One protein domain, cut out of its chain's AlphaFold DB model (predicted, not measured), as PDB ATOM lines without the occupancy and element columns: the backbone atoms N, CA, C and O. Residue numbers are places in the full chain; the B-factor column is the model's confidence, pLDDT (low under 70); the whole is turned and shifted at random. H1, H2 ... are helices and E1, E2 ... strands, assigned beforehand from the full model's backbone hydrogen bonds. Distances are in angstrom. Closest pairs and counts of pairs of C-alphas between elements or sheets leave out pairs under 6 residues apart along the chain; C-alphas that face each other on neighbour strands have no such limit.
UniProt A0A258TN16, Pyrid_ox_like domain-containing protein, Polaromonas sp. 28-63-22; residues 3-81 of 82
ATOM      1  N   GLY A   3     138.548 155.484  98.317       93.06
ATOM      2  CA  GLY A   3     138.960 155.340  96.929       93.06
ATOM      3  C   GLY A   3     139.044 153.888  96.483       93.06
ATOM      4  O   GLY A   3     138.816 152.959  97.261       93.06
ATOM      5  N   LEU A   4     139.420 153.698  95.221       96.31
ATOM      6  CA  LEU A   4     139.595 152.384  94.604       96.31
ATOM      7  C   LEU A   4     141.073 152.002  94.555       96.31
ATOM      8  O   LEU A   4     141.908 152.770  94.076       96.31
ATOM      9  N   ALA A   5     141.385 150.791  95.011       96.50
ATOM     10  CA  ALA A   5     142.731 150.234  94.978       96.50
ATOM     11  C   ALA A   5     142.874 149.203  93.849       96.50
ATOM     12  O   ALA A   5     141.979 148.390  93.620       96.50
ATOM     13  N   ALA A   6     144.014 149.215  93.158       97.38
ATOM     14  CA  ALA A   6     144.343 148.246  92.119       97.38
ATOM     15  C   ALA A   6     145.846 147.954  92.090       97.38
ATOM     16  O   ALA A   6     146.668 148.859  92.242       97.38
ATOM     17  N   ILE A   7     146.205 146.700  91.823       97.69
ATOM     18  CA  ILE A   7     147.584 146.339  91.489       97.69
ATOM     19  C   ILE A   7     147.884 146.810  90.065       97.69
ATOM     20  O   ILE A   7     147.064 146.647  89.158       97.69
ATOM     21  N   ARG A   8     149.050 147.423  89.869       96.69
ATOM     22  CA  ARG A   8     149.516 147.924  88.573       96.69
ATOM     23  C   ARG A   8     150.866 147.312  88.235       96.69
ATOM     24  O   ARG A   8     151.761 147.285  89.070       96.69
ATOM     25  N   GLU A   9     151.023 146.892  86.988       96.12
ATOM     26  CA  GLU A   9     152.327 146.522  86.443       96.12
ATOM     27  C   GLU A   9     152.887 147.724  85.676       96.12
ATOM     28  O   GLU A   9     152.507 147.988  84.538       96.12
ATOM     29  N   ASP A  10     153.717 148.515  86.353       96.88
ATOM     30  CA  ASP A  10     154.344 149.725  85.812       96.88
ATOM     31  C   ASP A  10     155.779 149.813  86.336       96.88
ATOM     32  O   ASP A  10     156.026 150.257  87.459       96.88
ATOM     33  N   GLN A  11     156.726 149.355  85.518       96.06
ATOM     34  CA  GLN A  11     158.132 149.287  85.905       96.06
ATOM     35  C   GLN A  11     158.757 150.663  86.143       96.06
ATOM     36  O   GLN A  11     159.521 150.840  87.088       96.06
ATOM     37  N   ALA A  12     158.375 151.671  85.356       97.62
ATOM     38  CA  ALA A  12     158.875 153.029  85.548       97.62
ATOM     39  C   ALA A  12     158.442 153.590  86.913       97.62
ATOM     40  O   ALA A  12     159.250 154.196  87.618       97.62
ATOM     41  N   LYS A  13     157.193 153.344  87.335       97.44
ATOM     42  CA  LYS A  13     156.732 153.743  88.675       97.44
ATOM     43  C   LYS A  13     157.344 152.911  89.795       97.44
ATOM     44  O   LYS A  13     157.672 153.492  90.827       97.44
ATOM     45  N   LYS A  14     157.516 151.595  89.614       97.00
ATOM     46  CA  LYS A  14     158.222 150.750  90.594       97.00
ATOM     47  C   LYS A  14     159.626 151.307  90.857       97.00
ATOM     48  O   LYS A  14     159.988 151.498  92.013       97.00
ATOM     49  N   GLN A  15     160.359 151.676  89.803       96.88
ATOM     50  CA  GLN A  15     161.679 152.309  89.912       96.88
ATOM     51  C   GLN A  15     161.622 153.690  90.573       96.88
ATOM     52  O   GLN A  15     162.423 153.975  91.459       96.88
ATOM     53  N   ALA A  16     160.663 154.536  90.186       97.44
ATOM     54  CA  ALA A  16     160.547 155.896  90.712       97.44
ATOM     55  C   ALA A  16     160.143 155.960  92.197       97.44
ATOM     56  O   ALA A  16     160.519 156.903  92.891       97.44
ATOM     57  N   LEU A  17     159.365 154.987  92.680       96.81
ATOM     58  CA  LEU A  17     158.850 154.940  94.055       96.81
ATOM     59  C   LEU A  17     159.658 154.018  94.978       96.81
ATOM     60  O   LEU A  17     159.364 153.928  96.172       96.81
ATOM     61  N   TRP A  18     160.663 153.321  94.446       96.69
ATOM     62  CA  TRP A  18     161.506 152.430  95.228       96.69
ATOM     63  C   TRP A  18     162.264 153.188  96.326       96.69
ATOM     64  O   TRP A  18     162.747 154.304  96.127       96.69
ATOM     65  N   SER A  19     162.418 152.562  97.492       94.00
ATOM     66  CA  SER A  19     163.191 153.124  98.600       94.00
ATOM     67  C   SER A  19     164.110 152.074  99.217       94.00
ATOM     68  O   SER A  19     163.747 150.906  99.335       94.00
ATOM     69  N   ALA A  20     165.312 152.485  99.633       91.62
ATOM     70  CA  ALA A  20     166.313 151.578 100.201       91.62
ATOM     71  C   ALA A  20     165.803 150.713 101.376       91.62
ATOM     72  O   ALA A  20     166.176 149.540 101.423       91.62
ATOM     73  N   PRO A  21     164.931 151.211 102.282       94.94
ATOM     74  CA  PRO A  21     164.348 150.374 103.327       94.94
ATOM     75  C   PRO A  21     163.579 149.166 102.781       94.94
ATOM     76  O   PRO A  21     163.680 148.088 103.359       94.94
ATOM     77  N   ALA A  22     162.876 149.303 101.647       94.06
ATOM     78  CA  ALA A  22     162.054 148.239 101.065       94.06
ATOM     79  C   ALA A  22     162.850 146.954 100.753       94.06
ATOM     80  O   ALA A  22     162.298 145.855 100.776       94.06
ATOM     81  N   LYS A  23     164.170 147.073 100.548       93.94
ATOM     82  CA  LYS A  23     165.077 145.953 100.258       93.94
ATOM     83  C   LYS A  23     165.113 144.881 101.353       93.94
ATOM     84  O   LYS A  23     165.425 143.734 101.057       93.94
ATOM     85  N   ALA A  24     164.804 145.232 102.605       95.50
ATOM     86  CA  ALA A  24     164.742 144.255 103.694       95.50
ATOM     87  C   ALA A  24     163.617 143.220 103.502       95.50
ATOM     88  O   ALA A  24     163.735 142.101 103.992       95.50
ATOM     89  N   TRP A  25     162.553 143.592 102.785       96.12
ATOM     90  CA  TRP A  25     161.398 142.735 102.505       96.12
ATOM     91  C   TRP A  25     161.419 142.150 101.091       96.12
ATOM     92  O   TRP A  25     160.898 141.060 100.896       96.12
ATOM     93  N   PHE A  26     162.058 142.837 100.137       97.12
ATOM     94  CA  PHE A  26     162.198 142.404  98.743       97.12
ATOM     95  C   PHE A  26     163.687 142.368  98.354       97.12
ATOM     96  O   PHE A  26     164.227 143.364  97.850       97.12
ATOM     97  N   PRO A  27     164.400 141.261  98.646       95.50
ATOM     98  CA  PRO A  27     165.837 141.143  98.396       95.50
ATOM     99  C   PRO A  27     166.225 141.290  96.919       95.50
ATOM    100  O   PRO A  27     167.331 141.764  96.635       95.50
ATOM    101  N   GLY A  28     165.325 140.928  95.994       95.62
ATOM    102  CA  GLY A  28     165.477 141.114  94.547       95.62
ATOM    103  C   GLY A  28     165.379 142.576  94.096       95.62
ATOM    104  O   GLY A  28     165.683 142.896  92.949       95.62
ATOM    105  N   GLY A  29     165.023 143.488  95.004       95.88
ATOM    106  CA  GLY A  29     164.896 144.909  94.716       95.88
ATOM    107  C   GLY A  29     163.636 145.226  93.916       95.88
ATOM    108  O   GLY A  29     162.578 144.651  94.144       95.88
ATOM    109  N   VAL A  30     163.746 146.170  92.980       95.94
ATOM    110  CA  VAL A  30     162.611 146.617  92.157       95.94
ATOM    111  C   VAL A  30     162.060 145.523  91.231       95.94
ATOM    112  O   VAL A  30     160.885 145.559  90.877       95.94
ATOM    113  N   ASP A  31     162.897 144.543  90.887       95.19
ATOM    114  CA  ASP A  31     162.572 143.418  90.004       95.19
ATOM    115  C   ASP A  31     162.225 142.136  90.780       95.19
ATOM    116  O   ASP A  31     162.142 141.056  90.196       95.19
ATOM    117  N   ASP A  32     162.051 142.229  92.103       97.19
ATOM    118  CA  ASP A  32     161.655 141.089  92.926       97.19
ATOM    119  C   ASP A  32     160.281 140.552  92.462       97.19
ATOM    120  O   ASP A  32     159.336 141.336  92.325       97.19
ATOM    121  N   PRO A  33     160.139 139.240  92.185       95.56
ATOM    122  CA  PRO A  33     158.886 138.674  91.681       95.56
ATOM    123  C   PRO A  33     157.722 138.800  92.671       95.56
ATOM    124  O   PRO A  33     156.567 138.774  92.243       95.56
ATOM    125  N   ASP A  34     158.012 138.976  93.962       96.38
ATOM    126  CA  ASP A  34     157.002 139.146  95.006       96.38
ATOM    127  C   ASP A  34     156.648 140.631  95.249       96.38
ATOM    128  O   ASP A  34     155.803 140.951  96.092       96.38
ATOM    129  N   LEU A  35     157.246 141.563  94.491       96.50
ATOM    130  CA  LEU A  35     156.962 142.994  94.572       96.50
ATOM    131  C   LEU A  35     155.793 143.414  93.667       96.50
ATOM    132  O   LEU A  35     155.834 143.309  92.440       96.50
ATOM    133  N   ALA A  36     154.776 144.027  94.277       96.44
ATOM    134  CA  ALA A  36     153.620 144.589  93.582       96.44
ATOM    135  C   ALA A  36     153.465 146.097  93.838       96.44
ATOM    136  O   ALA A  36     153.616 146.574  94.963       96.44
ATOM    137  N   LEU A  37     153.099 146.855  92.797       97.31
ATOM    138  CA  LEU A  37     152.745 148.269  92.922       97.31
ATOM    139  C   LEU A  37     151.235 148.403  93.153       97.31
ATOM    140  O   LEU A  37     150.433 148.130  92.260       97.31
ATOM    141  N   LEU A  38     150.851 148.861  94.344       97.06
ATOM    142  CA  LEU A  38     149.466 149.194  94.676       97.06
ATOM    143  C   LEU A  38     149.187 150.663  94.336       97.06
ATOM    144  O   LEU A  38     149.801 151.565  94.902       97.06
ATOM    145  N   ALA A  39     148.241 150.906  93.433       97.06
ATOM    146  CA  ALA A  39     147.748 152.241  93.116       97.06
ATOM    147  C   ALA A  39     146.376 152.461  93.759       97.06
ATOM    148  O   ALA A  39     145.491 151.617  93.623       97.06
ATOM    149  N   ILE A  40     146.194 153.607  94.416       96.38
ATOM    150  CA  ILE A  40     144.914 154.020  94.999       96.38
ATOM    151  C   ILE A  40     144.449 155.292  94.289       96.38
ATOM    152  O   ILE A  40     145.126 156.319  94.342       96.38
ATOM    153  N   SER A  41     143.301 155.215  93.623       94.69
ATOM    154  CA  SER A  41     142.599 156.365  93.052       94.69
ATOM    155  C   SER A  41     141.617 156.894  94.090       94.69
ATOM    156  O   SER A  41     140.636 156.227  94.408       94.69
ATOM    157  N   ILE A  42     141.919 158.065  94.645       93.81
ATOM    158  CA  ILE A  42     141.141 158.692  95.717       93.81
ATOM    159  C   ILE A  42     139.887 159.332  95.120       93.81
ATOM    160  O   ILE A  42     140.007 160.145  94.206       93.81
ATOM    161  N   ASP A  43     138.713 158.991  95.649       90.44
ATOM    162  CA  ASP A  43     137.435 159.609  95.261       90.44
ATOM    163  C   ASP A  43     137.026 160.738  96.216       90.44
ATOM    164  O   ASP A  43     136.489 161.762  95.790       90.44
ATOM    165  N   HIS A  44     137.336 160.580  97.501       88.81
ATOM    166  CA  HIS A  44     136.898 161.481  98.550       88.81
ATOM    167  C   HIS A  44     137.905 161.539  99.708       88.81
ATOM    168  O   HIS A  44     138.455 160.524 100.156       88.81
ATOM    169  N   ALA A  45     138.134 162.741 100.240       87.88
ATOM    170  CA  ALA A  45     139.001 162.968 101.389       87.88
ATOM    171  C   ALA A  45     138.470 164.082 102.300       87.88
ATOM    172  O   ALA A  45     138.239 165.204 101.864       87.88
ATOM    173  N   GLU A  46     138.387 163.789 103.593       84.44
ATOM    174  CA  GLU A  46     138.250 164.794 104.645       84.44
ATOM    175  C   GLU A  46     139.624 165.087 105.241       84.44
ATOM    176  O   GLU A  46     140.420 164.166 105.476       84.44
ATOM    177  N   TYR A  47     139.901 166.363 105.502       81.56
ATOM    178  CA  TYR A  47     141.077 166.753 106.265       81.56
ATOM    179  C   TYR A  47     140.744 167.818 107.311       81.56
ATOM    180  O   TYR A  47     139.957 168.743 107.086       81.56
ATOM    181  N   TRP A  48     141.396 167.682 108.464       81.88
ATOM    182  CA  TRP A  48     141.360 168.651 109.553       81.88
ATOM    183  C   TRP A  48     142.735 169.284 109.674       81.88
ATOM    184  O   TRP A  48     143.697 168.624 110.067       81.88
ATOM    185  N   ASP A  49     142.824 170.563 109.324       71.81
ATOM    186  CA  ASP A  49     144.060 171.324 109.459       71.81
ATOM    187  C   ASP A  49     144.003 172.168 110.735       71.81
ATOM    188  O   ASP A  49     143.218 173.118 110.862       71.81
ATOM    189  N   VAL A  50     144.834 171.794 111.706       71.81
ATOM    190  CA  VAL A  50     145.024 172.554 112.941       71.81
ATOM    191  C   VAL A  50     146.246 173.447 112.754       71.81
ATOM    192  O   VAL A  50     147.356 173.122 113.167       71.81
ATOM    193  N   LYS A  51     146.023 174.614 112.142       66.44
ATOM    194  CA  LYS A  51     147.067 175.626 111.876       66.44
ATOM    195  C   LYS A  51     147.554 176.368 113.123       66.44
ATOM    196  O   LYS A  51     148.439 177.217 113.051       66.44
ATOM    197  N   GLU A  52     146.941 176.106 114.268       77.50
ATOM    198  CA  GLU A  52     147.152 176.869 115.491       77.50
ATOM    199  C   GLU A  52     148.243 176.244 116.350       77.50
ATOM    200  O   GLU A  52     148.249 175.038 116.602       77.50
ATOM    201  N   SER A  53     149.141 177.080 116.874       79.62
ATOM    202  CA  SER A  53     150.146 176.616 117.825       79.62
ATOM    203  C   SER A  53     149.485 176.085 119.102       79.62
ATOM    204  O   SER A  53     148.414 176.539 119.514       79.62
ATOM    205  N   LYS A  54     150.153 175.144 119.781       80.75
ATOM    206  CA  LYS A  54     149.668 174.548 121.042       80.75
ATOM    207  C   LYS A  54     149.297 175.603 122.098       80.75
ATOM    208  O   LYS A  54     148.373 175.392 122.875       80.75
ATOM    209  N   MET A  55     149.984 176.747 122.109       84.94
ATOM    210  CA  MET A  55     149.706 177.846 123.039       84.94
ATOM    211  C   MET A  55     148.382 178.556 122.728       84.94
ATOM    212  O   MET A  55     147.611 178.846 123.640       84.94
ATOM    213  N   VAL A  56     148.084 178.785 121.445       83.12
ATOM    214  CA  VAL A  56     146.802 179.366 121.007       83.12
ATOM    215  C   VAL A  56     145.650 178.413 121.319       83.12
ATOM    216  O   VAL A  56     144.612 178.840 121.824       83.12
ATOM    217  N   GLN A  57     145.862 177.113 121.104       83.56
ATOM    218  CA  GLN A  57     144.905 176.070 121.468       83.56
ATOM    219  C   GLN A  57     144.598 176.076 122.976       83.56
ATOM    220  O   GLN A  57     143.432 176.075 123.365       83.56
ATOM    221  N   LEU A  58     145.626 176.169 123.829       86.38
ATOM    222  CA  LEU A  58     145.453 176.225 125.283       86.38
ATOM    223  C   LEU A  58     144.686 177.480 125.730       86.38
ATOM    224  O   LEU A  58     143.782 177.385 126.560       86.38
ATOM    225  N   ALA A  59     144.995 178.643 125.148       86.38
ATOM    226  CA  ALA A  59     144.278 179.884 125.438       86.38
ATOM    227  C   ALA A  59     142.790 179.792 125.056       86.38
ATOM    228  O   ALA A  59     141.923 180.199 125.832       86.38
ATOM    229  N   LYS A  60     142.474 179.201 123.894       85.25
ATOM    230  CA  LYS A  60     141.090 178.951 123.462       85.25
ATOM    231  C   LYS A  60     140.351 177.987 124.385       85.25
ATOM    232  O   LYS A  60     139.189 178.231 124.699       85.25
ATOM    233  N   MET A  61     141.014 176.924 124.840       86.12
ATOM    234  CA  MET A  61     140.438 175.987 125.809       86.12
ATOM    235  C   MET A  61     140.148 176.663 127.152       86.12
ATOM    236  O   MET A  61     139.064 176.473 127.702       86.12
ATOM    237  N   ALA A  62     141.066 177.495 127.651       88.50
ATOM    238  CA  ALA A  62     140.847 178.267 128.871       88.50
ATOM    239  C   ALA A  62     139.647 179.217 128.716       88.50
ATOM    240  O   ALA A  62     138.730 179.190 129.534       88.50
ATOM    241  N   ALA A  63     139.592 179.990 127.627       86.69
ATOM    242  CA  ALA A  63     138.460 180.871 127.340       86.69
ATOM    243  C   ALA A  63     137.126 180.105 127.235       86.69
ATOM    244  O   ALA A  63     136.106 180.573 127.745       86.69
ATOM    245  N   ALA A  64     137.117 178.920 126.621       87.81
ATOM    246  CA  ALA A  64     135.935 178.060 126.543       87.81
ATOM    247  C   ALA A  64     135.464 177.578 127.924       87.81
ATOM    248  O   ALA A  64     134.266 177.604 128.193       87.81
ATOM    249  N   ALA A  65     136.386 177.213 128.821       87.62
ATOM    250  CA  ALA A  65     136.052 176.798 130.184       87.62
ATOM    251  C   ALA A  65     135.365 177.917 130.990       87.62
ATOM    252  O   ALA A  65     134.451 177.642 131.762       87.62
ATOM    253  N   PHE A  66     135.755 179.178 130.772       89.12
ATOM    254  CA  PHE A  66     135.125 180.331 131.429       89.12
ATOM    255  C   PHE A  66     133.817 180.778 130.766       89.12
ATOM    256  O   PHE A  66     132.912 181.253 131.446       89.12
ATOM    257  N   THR A  67     133.717 180.668 129.439       87.38
ATOM    258  CA  THR A  67     132.576 181.205 128.674       87.38
ATOM    259  C   THR A  67     131.498 180.169 128.353       87.38
ATOM    260  O   THR A  67     130.421 180.547 127.892       87.38
ATOM    261  N   GLY A  68     131.780 178.876 128.537       81.62
ATOM    262  CA  GLY A  68     130.890 177.759 128.199       81.62
ATOM    263  C   GLY A  68     130.685 177.526 126.695       81.62
ATOM    264  O   GLY A  68     129.941 176.627 126.311       81.62
ATOM    265  N   LYS A  69     131.319 178.321 125.822       82.81
ATOM    266  CA  LYS A  69     131.190 178.205 124.361       82.81
ATOM    267  C   LYS A  69     132.218 177.220 123.807       82.81
ATOM    268  O   LYS A  69     133.381 177.252 124.200       82.81
ATOM    269  N   GLN A  70     131.806 176.379 122.856       77.88
ATOM    270  CA  GLN A  70     132.704 175.412 122.220       77.88
ATOM    271  C   GLN A  70     133.832 176.122 121.444       77.88
ATOM    272  O   GLN A  70     133.551 177.004 120.626       77.88
ATOM    273  N   PRO A  71     135.106 175.748 121.665       72.00
ATOM    274  CA  PRO A  71     136.218 176.338 120.939       72.00
ATOM    275  C   PRO A  71     136.283 175.766 119.516       72.00
ATOM    276  O   PRO A  71     136.270 174.554 119.313       72.00
ATOM    277  N   ARG A  72     136.397 176.641 118.511       70.25
ATOM    278  CA  ARG A  72     136.702 176.232 117.132       70.25
ATOM    279  C   ARG A  72     138.212 175.997 117.011       70.25
ATOM    280  O   ARG A  72     138.984 176.956 117.079       70.25
ATOM    281  N   MET A  73     138.602 174.732 116.851       70.75
ATOM    282  CA  MET A  73     139.990 174.245 116.970       70.75
ATOM    283  C   MET A  73     140.657 173.884 115.632       70.75
ATOM    284  O   MET A  73     141.667 173.190 115.614       70.75
ATOM    285  N   GLY A  74     140.113 174.333 114.503       68.44
ATOM    286  CA  GLY A  74     140.698 174.075 113.189       68.44
ATOM    287  C   GLY A  74     139.748 174.399 112.045       68.44
ATOM    288  O   GLY A  74     138.609 174.838 112.259       68.44
ATOM    289  N   GLU A  75     140.233 174.187 110.824       68.50
ATOM    290  CA  GLU A  75     139.408 174.179 109.616       68.50
ATOM    291  C   GLU A  75     139.162 172.731 109.186       68.50
ATOM    292  O   GLU A  75     140.106 171.964 109.003       68.50
ATOM    293  N   HIS A  76     137.887 172.366 109.038       76.06
ATOM    294  CA  HIS A  76     137.471 171.132 108.380       76.06
ATOM    295  C   HIS A  76     137.160 171.464 106.921       76.06
ATOM    296  O   HIS A  76     136.412 172.412 106.657       76.06
ATOM    297  N   LYS A  77     137.728 170.699 105.987       75.69
ATOM    298  CA  LYS A  77     137.287 170.703 104.595       75.69
ATOM    299  C   LYS A  77     137.126 169.283 104.070       75.69
ATOM    300  O   LYS A  77     137.938 168.402 104.345       75.69
ATOM    301  N   GLU A  78     136.087 169.138 103.269       80.31
ATOM    302  CA  GLU A  78     135.748 167.941 102.519       80.31
ATOM    303  C   GLU A  78     136.119 168.174 101.051       80.31
ATOM    304  O   GLU A  78     135.855 169.247 100.496       80.31
ATOM    305  N   LEU A  79     136.776 167.196 100.435       79.94
ATOM    306  CA  LEU A  79     137.185 167.232  99.036       79.94
ATOM    307  C   LEU A  79     136.590 166.029  98.307       79.94
ATOM    308  O   LEU A  79     136.895 164.885  98.642       79.94
ATOM    309  N   ASN A  80     135.804 166.314  97.270       79.94
ATOM    310  CA  ASN A  80     135.360 165.331  96.286       79.94
ATOM    311  C   ASN A  80     136.251 165.476  95.048       79.94
ATOM    312  O   ASN A  80     136.372 166.575  94.503       79.94
ATOM    313  N   LEU A  81     136.924 164.392  94.662       77.44
ATOM    314  CA  LEU A  81     137.957 164.372  93.616       77.44
ATOM    315  C   LEU A  81     137.484 163.682  92.322       77.44
ATOM    316  O   LEU A  81     138.297 163.441  91.430       77.44
TER     317      LEU A  81
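Overview. This is residues 3 to 81 of the 82 residues of the protein "Pyrid_ox_like domain-containing protein" of Polaromonas sp. 28-63-22 (UniProt A0A258TN16). The model is an open V built on one long strand, E2, which bends sharply at residue 43; one half of E2 pairs with E1 and the other half with E3, making two narrow two-stranded arms. At the far end of the E1 arm sit two short helices, H1 and H2, with the loop of residues 25 to 36, and beyond the end of the E3 arm lies the longest helix, H3. The printed part has 79 residues with three named helices and three named strands, in the order E1, H1, H2, E2, H3, E3; the sheet runs E1, E2, E3, all antiparallel, and the class is mixed, helices and strands. The whole is extended, with a radius of gyration of the C-alphas of 21.9 A and spans of 62 by 29 by 16 A.

Along the chain. E2 is residues 37 to 49, 29.7 A from first to last C-alpha, and begins at C-alpha 37 (152.745, 148.269, 92.922). E1 is residues 3 to 8, beginning at C-alpha 3 (138.960, 155.340, 96.929), and E3 is residues 75 to 80, 16.5 A long, ending at C-alpha 80 (135.360, 165.331, 96.286). H1 is residues 11 to 17, H2 is residues 20 to 24, and H3 is residues 54 to 67, 19.9 A long.

Arrangement. E2 is the inner strand and bends by 79 degrees at residue 43. Its pairing is staggered: residues 37 to 42 pair with E1, and residues 44 to 49 with E3. E1 and E2 are antiparallel at 154 degrees, with N 4 and O 41 within hydrogen-bond range at 2.9 A and N 39 and O 6 at 2.8 A. E2 and E3 are antiparallel at 144 degrees, with N 45 and O 79 within range at 2.9 A. The edge strands E1 and E3 are apart. H1 only grazes the sheet; the closest C-alphas of H1 and E2 are those of Lys 14 and Leu 37, 6.4 A apart. H2 and H3 are not on the sheet. H1 and H3 have every O i to N i+4 pair within range; H2 has 0 of 1, but 2 of 2 O i to N i+3 pairs. No helix touches another.

Size, cuts and confidence. The two C-alphas farthest apart, those of Pro 33 and Phe 66, are 62.3 A from each other. The first and last printed C-alphas, of Gly 3 and Leu 81, are 9.7 A apart. The printed part has no cut. The link from H2 to E2, with 12 residues, is long. The mean pLDDT of the printed part is 88.5; residue 51 and residues 74 to 75 are under 70.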